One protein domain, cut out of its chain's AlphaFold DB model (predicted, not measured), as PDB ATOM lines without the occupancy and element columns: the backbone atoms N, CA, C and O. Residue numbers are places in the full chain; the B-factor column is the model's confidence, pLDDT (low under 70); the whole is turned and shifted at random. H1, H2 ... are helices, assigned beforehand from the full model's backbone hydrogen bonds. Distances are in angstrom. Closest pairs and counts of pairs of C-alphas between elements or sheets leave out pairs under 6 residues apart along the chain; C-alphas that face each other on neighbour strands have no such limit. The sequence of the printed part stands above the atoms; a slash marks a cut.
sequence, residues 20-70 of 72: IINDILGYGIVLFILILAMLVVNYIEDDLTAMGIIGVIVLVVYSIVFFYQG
ATOM      1  N   ILE A  20     278.597 233.302 282.495       73.56
ATOM      2  CA  ILE A  20     278.099 234.466 283.251       73.56
ATOM      3  C   ILE A  20     276.574 234.610 283.150       73.56
ATOM      4  O   ILE A  20     275.913 234.889 284.147       73.56
ATOM      5  N   ILE A  21     275.994 234.451 281.956       76.25
ATOM      6  CA  ILE A  21     274.537 234.538 281.778       76.25
ATOM      7  C   ILE A  21     273.839 233.417 282.550       76.25
ATOM      8  O   ILE A  21     272.826 233.676 283.198       76.25
ATOM      9  N   ASN A  22     274.369 232.194 282.505       78.94
ATOM     10  CA  ASN A  22     273.813 231.067 283.248       78.94
ATOM     11  C   ASN A  22     273.873 231.305 284.759       78.94
ATOM     12  O   ASN A  22     272.879 231.067 285.443       78.94
ATOM     13  N   ASP A  23     274.984 231.843 285.259       76.94
ATOM     14  CA  ASP A  23     275.132 232.198 286.667       76.94
ATOM     15  C   ASP A  23     274.134 233.288 287.067       76.94
ATOM     16  O   ASP A  23     273.400 233.130 288.042       76.94
ATOM     17  N   ILE A  24     274.027 234.368 286.284       75.81
ATOM     18  CA  ILE A  24     273.060 235.451 286.528       75.81
ATOM     19  C   ILE A  24     271.625 234.916 286.531       75.81
ATOM     20  O   ILE A  24     270.834 235.302 287.391       75.81
ATOM     21  N   LEU A  25     271.277 234.025 285.598       77.81
ATOM     22  CA  LEU A  25     269.956 233.394 285.560       77.81
ATOM     23  C   LEU A  25     269.730 232.501 286.784       77.81
ATOM     24  O   LEU A  25     268.662 232.572 287.386       77.81
ATOM     25  N   GLY A  26     270.728 231.716 287.196       76.88
ATOM     26  CA  GLY A  26     270.659 230.870 288.388       76.88
ATOM     27  C   GLY A  26     270.445 231.682 289.666       76.88
ATOM     28  O   GLY A  26     269.460 231.471 290.378       76.88
ATOM     29  N   TYR A  27     271.310 232.666 289.927       75.75
ATOM     30  CA  TYR A  27     271.181 233.561 291.083       75.75
ATOM     31  C   TYR A  27     269.901 234.408 291.022       75.75
ATOM     32  O   TYR A  27     269.254 234.627 292.046       75.75
ATOM     33  N   GLY A  28     269.497 234.841 289.824       78.75
ATOM     34  CA  GLY A  28     268.262 235.587 289.600       78.75
ATOM     35  C   GLY A  28     267.010 234.775 289.935       78.75
ATOM     36  O   GLY A  28     266.120 235.283 290.615       78.75
ATOM     37  N   ILE A  29     266.958 233.500 289.533       82.06
ATOM     38  CA  ILE A  29     265.861 232.578 289.874       82.06
ATOM     39  C   ILE A  29     265.795 232.364 291.391       82.06
ATOM     40  O   ILE A  29     264.710 232.415 291.968       82.06
ATOM     41  N   VAL A  30     266.942 232.182 292.047       80.19
ATOM     42  CA  VAL A  30     267.014 232.026 293.508       80.19
ATOM     43  C   VAL A  30     266.469 233.259 294.232       80.19
ATOM     44  O   VAL A  30     265.618 233.130 295.114       80.19
ATOM     45  N   LEU A  31     266.904 234.459 293.836       79.25
ATOM     46  CA  LEU A  31     266.405 235.713 294.406       79.25
ATOM     47  C   LEU A  31     264.903 235.892 294.174       79.25
ATOM     48  O   LEU A  31     264.181 236.292 295.086       79.25
ATOM     49  N   PHE A  32     264.419 235.562 292.978       80.56
ATOM     50  CA  PHE A  32     263.000 235.651 292.651       80.56
ATOM     51  C   PHE A  32     262.146 234.726 293.533       80.56
ATOM     52  O   PHE A  32     261.130 235.162 294.076       80.56
ATOM     53  N   ILE A  33     262.590 233.481 293.748       84.38
ATOM     54  CA  ILE A  33     261.922 232.524 294.647       84.38
ATOM     55  C   ILE A  33     261.874 233.069 296.079       84.38
ATOM     56  O   ILE A  33     260.824 233.001 296.714       84.38
ATOM     57  N   LEU A  34     262.969 233.652 296.576       81.88
ATOM     58  CA  LEU A  34     263.022 234.233 297.921       81.88
ATOM     59  C   LEU A  34     262.073 235.428 298.093       81.88
ATOM     60  O   LEU A  34     261.446 235.563 299.142       81.88
ATOM     61  N   ILE A  35     261.933 236.280 297.073       84.62
ATOM     62  CA  ILE A  35     260.996 237.414 297.113       84.62
ATOM     63  C   ILE A  35     259.549 236.913 297.158       84.62
ATOM     64  O   ILE A  35     258.771 237.375 297.992       84.62
ATOM     65  N   LEU A  36     259.188 235.947 296.306       83.19
ATOM     66  CA  LEU A  36     257.847 235.353 296.318       83.19
ATOM     67  C   LEU A  36     257.549 234.648 297.643       83.19
ATOM     68  O   LEU A  36     256.454 234.785 298.183       83.19
ATOM     69  N   ALA A  37     258.533 233.937 298.187       82.12
ATOM     70  CA  ALA A  37     258.447 233.292 299.487       82.12
ATOM     71  C   ALA A  37     258.146 234.292 300.604       82.12
ATOM     72  O   ALA A  37     257.186 234.108 301.347       82.12
ATOM     73  N   MET A  38     258.928 235.373 300.691       83.38
ATOM     74  CA  MET A  38     258.699 236.434 301.676       83.38
ATOM     75  C   MET A  38     257.328 237.085 301.503       83.38
ATOM     76  O   MET A  38     256.663 237.372 302.495       83.38
ATOM     77  N   LEU A  39     256.879 237.273 300.259       86.88
ATOM     78  CA  LEU A  39     255.561 237.832 299.983       86.88
ATOM     79  C   LEU A  39     254.447 236.932 300.529       86.88
ATOM     80  O   LEU A  39     253.550 237.443 301.183       86.88
ATOM     81  N   VAL A  40     254.527 235.612 300.322       83.56
ATOM     82  CA  VAL A  40     253.555 234.638 300.858       83.56
ATOM     83  C   VAL A  40     253.587 234.593 302.386       83.56
ATOM     84  O   VAL A  40     252.538 234.612 303.023       83.56
ATOM     85  N   VAL A  41     254.784 234.564 302.971       86.56
ATOM     86  CA  VAL A  41     254.989 234.510 304.426       86.56
ATOM     87  C   VAL A  41     254.378 235.725 305.127       86.56
ATOM     88  O   VAL A  41     253.820 235.578 306.206       86.56
ATOM     89  N   ASN A  42     254.403 236.902 304.499       85.38
ATOM     90  CA  ASN A  42     253.836 238.126 305.070       85.38
ATOM     91  C   ASN A  42     252.303 238.087 305.257       85.38
ATOM     92  O   ASN A  42     251.743 238.964 305.906       85.38
ATOM     93  N   TYR A  43     251.617 237.093 304.684       88.19
ATOM     94  CA  TYR A  43     250.179 236.867 304.881       88.19
ATOM     95  C   TYR A  43     249.873 235.820 305.963       88.19
ATOM     96  O   TYR A  43     248.710 235.472 306.161       88.19
ATOM     97  N   ILE A  44     250.893 235.289 306.639       89.56
ATOM     98  CA  ILE A  44     250.748 234.274 307.682       89.56
ATOM     99  C   ILE A  44     250.850 234.966 309.039       89.56
ATOM    100  O   ILE A  44     251.894 235.505 309.380       89.56
ATOM    101  N   GLU A  45     249.763 234.936 309.809       89.19
ATOM    102  CA  GLU A  45     249.706 235.556 311.143       89.19
ATOM    103  C   GLU A  45     250.453 234.747 312.216       89.19
ATOM    104  O   GLU A  45     250.883 235.306 313.220       89.19
ATOM    105  N   ASP A  46     250.600 233.432 312.026       93.25
ATOM    106  CA  ASP A  46     251.340 232.578 312.956       93.25
ATOM    107  C   ASP A  46     252.840 232.574 312.633       93.25
ATOM    108  O   ASP A  46     253.294 231.905 311.698       93.25
ATOM    109  N   ASP A  47     253.611 233.284 313.456       87.88
ATOM    110  CA  ASP A  47     255.061 233.442 313.313       87.88
ATOM    111  C   ASP A  47     255.813 232.098 313.273       87.88
ATOM    112  O   ASP A  47     256.804 231.955 312.554       87.88
ATOM    113  N   LEU A  48     255.341 231.085 314.011       89.94
ATOM    114  CA  LEU A  48     255.950 229.749 314.019       89.94
ATOM    115  C   LEU A  48     255.774 229.042 312.671       89.94
ATOM    116  O   LEU A  48     256.743 228.517 312.112       89.94
ATOM    117  N   THR A  49     254.559 229.058 312.122       87.50
ATOM    118  CA  THR A  49     254.270 228.517 310.786       87.50
ATOM    119  C   THR A  49     255.017 229.294 309.700       87.50
ATOM    120  O   THR A  49     255.608 228.684 308.803       87.50
ATOM    121  N   ALA A  50     255.060 230.624 309.806       86.88
ATOM    122  CA  ALA A  50     255.807 231.504 308.911       86.88
ATOM    123  C   ALA A  50     257.304 231.138 308.882       86.88
ATOM    124  O   ALA A  50     257.865 230.895 307.809       86.88
ATOM    125  N   MET A  51     257.937 230.997 310.052       87.62
ATOM    126  CA  MET A  51     259.337 230.571 310.162       87.62
ATOM    127  C   MET A  51     259.571 229.167 309.596       87.62
ATOM    128  O   MET A  51     260.576 228.943 308.918       87.62
ATOM    129  N   GLY A  52     258.643 228.232 309.825       88.25
ATOM    130  CA  GLY A  52     258.717 226.882 309.263       88.25
ATOM    131  C   GLY A  52     258.755 226.890 307.734       88.25
ATOM    132  O   GLY A  52     259.591 226.220 307.124       88.25
ATOM    133  N   ILE A  53     257.907 227.709 307.106       87.00
ATOM    134  CA  ILE A  53     257.852 227.858 305.647       87.00
ATOM    135  C   ILE A  53     259.133 228.500 305.105       87.00
ATOM    136  O   ILE A  53     259.695 227.988 304.135       87.00
ATOM    137  N   ILE A  54     259.648 229.555 305.750       86.75
ATOM    138  CA  ILE A  54     260.945 230.149 305.379       86.75
ATOM    139  C   ILE A  54     262.052 229.091 305.446       86.75
ATOM    140  O   ILE A  54     262.835 228.964 304.505       86.75
ATOM    141  N   GLY A  55     262.098 228.301 306.524       86.81
ATOM    142  CA  GLY A  55     263.096 227.246 306.707       86.81
ATOM    143  C   GLY A  55     263.075 226.212 305.579       86.81
ATOM    144  O   GLY A  55     264.123 225.888 305.017       86.81
ATOM    145  N   VAL A  56     261.886 225.748 305.185       89.19
ATOM    146  CA  VAL A  56     261.724 224.816 304.056       89.19
ATOM    147  C   VAL A  56     262.185 225.451 302.743       89.19
ATOM    148  O   VAL A  56     262.898 224.810 301.971       89.19
ATOM    149  N   ILE A  57     261.834 226.712 302.491       86.31
ATOM    150  CA  ILE A  57     262.213 227.414 301.258       86.31
ATOM    151  C   ILE A  57     263.731 227.588 301.173       86.31
ATOM    152  O   ILE A  57     264.315 227.310 300.127       86.31
ATOM    153  N   VAL A  58     264.382 227.970 302.274       84.25
ATOM    154  CA  VAL A  58     265.847 228.067 302.346       84.25
ATOM    155  C   VAL A  58     266.495 226.712 302.066       84.25
ATOM    156  O   VAL A  58     267.438 226.652 301.278       84.25
ATOM    157  N   LEU A  59     265.977 225.617 302.634       87.69
ATOM    158  CA  LEU A  59     266.497 224.267 302.387       87.69
ATOM    159  C   LEU A  59     266.340 223.830 300.925       87.69
ATOM    160  O   LEU A  59     267.264 223.244 300.359       87.69
ATOM    161  N   VAL A  60     265.198 224.128 300.299       84.81
ATOM    162  CA  VAL A  60     264.951 223.815 298.883       84.81
ATOM    163  C   VAL A  60     265.882 224.622 297.985       84.81
ATOM    164  O   VAL A  60     266.530 224.050 297.112       84.81
ATOM    165  N   VAL A  61     266.003 225.930 298.224       81.00
ATOM    166  CA  VAL A  61     266.909 226.811 297.474       81.00
ATOM    167  C   VAL A  61     268.359 226.353 297.628       81.00
ATOM    168  O   VAL A  61     269.058 226.206 296.628       81.00
ATOM    169  N   TYR A  62     268.797 226.074 298.859       80.94
ATOM    170  CA  TYR A  62     270.137 225.563 299.137       80.94
ATOM    171  C   TYR A  62     270.392 224.246 298.403       80.94
ATOM    172  O   TYR A  62     271.427 224.091 297.765       80.94
ATOM    173  N   SER A  63     269.423 223.327 298.427       80.75
ATOM    174  CA  SER A  63     269.519 222.056 297.709       80.75
ATOM    175  C   SER A  63     269.622 222.268 296.201       80.75
ATOM    176  O   SER A  63     270.466 221.653 295.562       80.75
ATOM    177  N   ILE A  64     268.817 223.159 295.617       75.69
ATOM    178  CA  ILE A  64     268.913 223.473 294.189       75.69
ATOM    179  C   ILE A  64     270.307 224.012 293.880       75.69
ATOM    180  O   ILE A  64     270.980 223.441 293.036       75.69
ATOM    181  N   VAL A  65     270.784 225.035 294.589       74.38
ATOM    182  CA  VAL A  65     272.108 225.624 294.328       74.38
ATOM    183  C   VAL A  65     273.219 224.581 294.483       74.38
ATOM    184  O   VAL A  65     274.011 224.395 293.565       74.38
ATOM    185  N   PHE A  66     273.247 223.850 295.597       70.19
ATOM    186  CA  PHE A  66     274.331 222.922 295.918       70.19
ATOM    187  C   PHE A  66     274.317 221.658 295.041       70.19
ATOM    188  O   PHE A  66     275.371 221.194 294.612       70.19
ATOM    189  N   PHE A  67     273.137 221.108 294.723       67.00
ATOM    190  CA  PHE A  67     273.027 219.901 293.893       67.00
ATOM    191  C   PHE A  67     272.994 220.184 292.383       67.00
ATOM    192  O   PHE A  67     273.369 219.298 291.617       67.00
ATOM    193  N   TYR A  68     272.585 221.376 291.920       62.31
ATOM    194  CA  TYR A  68     272.696 221.734 290.495       62.31
ATOM    195  C   TYR A  68     274.077 222.269 290.112       62.31
ATOM    196  O   TYR A  68     274.497 222.015 288.987       62.31
ATOM    197  N   GLN A  69     274.804 222.949 291.011       56.22
ATOM    198  CA  GLN A  69     276.190 223.365 290.735       56.22
ATOM    199  C   GLN A  69     277.175 222.183 290.712       56.22
ATOM    200  O   GLN A  69     278.267 222.311 290.176       56.22
ATOM    201  N   GLY A  70     276.784 221.010 291.222       46.44
ATOM    202  CA  GLY A  70     277.579 219.776 291.178       46.44
ATOM    203  C   GLY A  70     277.516 218.993 289.861       46.44
ATOM    204  O   GLY A  70     277.912 217.830 289.842       46.44
TER     205      GLY A  70
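This is residues 20 to 70 of the 72 residues of an uncharacterized protein of Enterobacter cloacae (UniProt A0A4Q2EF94). Two long helices lie side by side as a helical hairpin in the outline of a rod: H1 runs along most of the rod's length, the tight link of residues 42 to 46 folds the chain back at one end, and H2 returns beside H1. The two are closest near the turn and spread slightly toward the other end, as a narrow V. The printed part has 51 residues with two named helices, H1 then H2, and no named strand; the class is all helix. It is loose, with a radius of gyration of the C-alphas of 12.6 A, and spans 40 by 18 by 7 A.

H1, residues 20 to 41, and H2, residues 47 to 68, form a helical hairpin. They touch, with 8 pairs of C-alphas within 8 A; the closest C-alphas, those of Val 41 and Ala 50, are 5.5 A apart. They run opposite ways at a shallow tilt of 14 degrees, with centres 12.7 A apart. In H1 and H2 every O i to N i+4 pair is within hydrogen-bond range.

H1 begins at C-alpha 20 (278.099, 234.466, 283.251) and measures 31.3 A from first to last C-alpha. H2 measures 31.1 A and ends at C-alpha 68 (272.696, 221.734, 290.495).

The C-alphas farthest apart, of Ile 20 and Asp 46, are 40.0 A apart. The printed part has no cut, and the link from H1 to H2 is tight. Mean pLDDT of the printed part is 81.0; residues 67 to 70 are under 70.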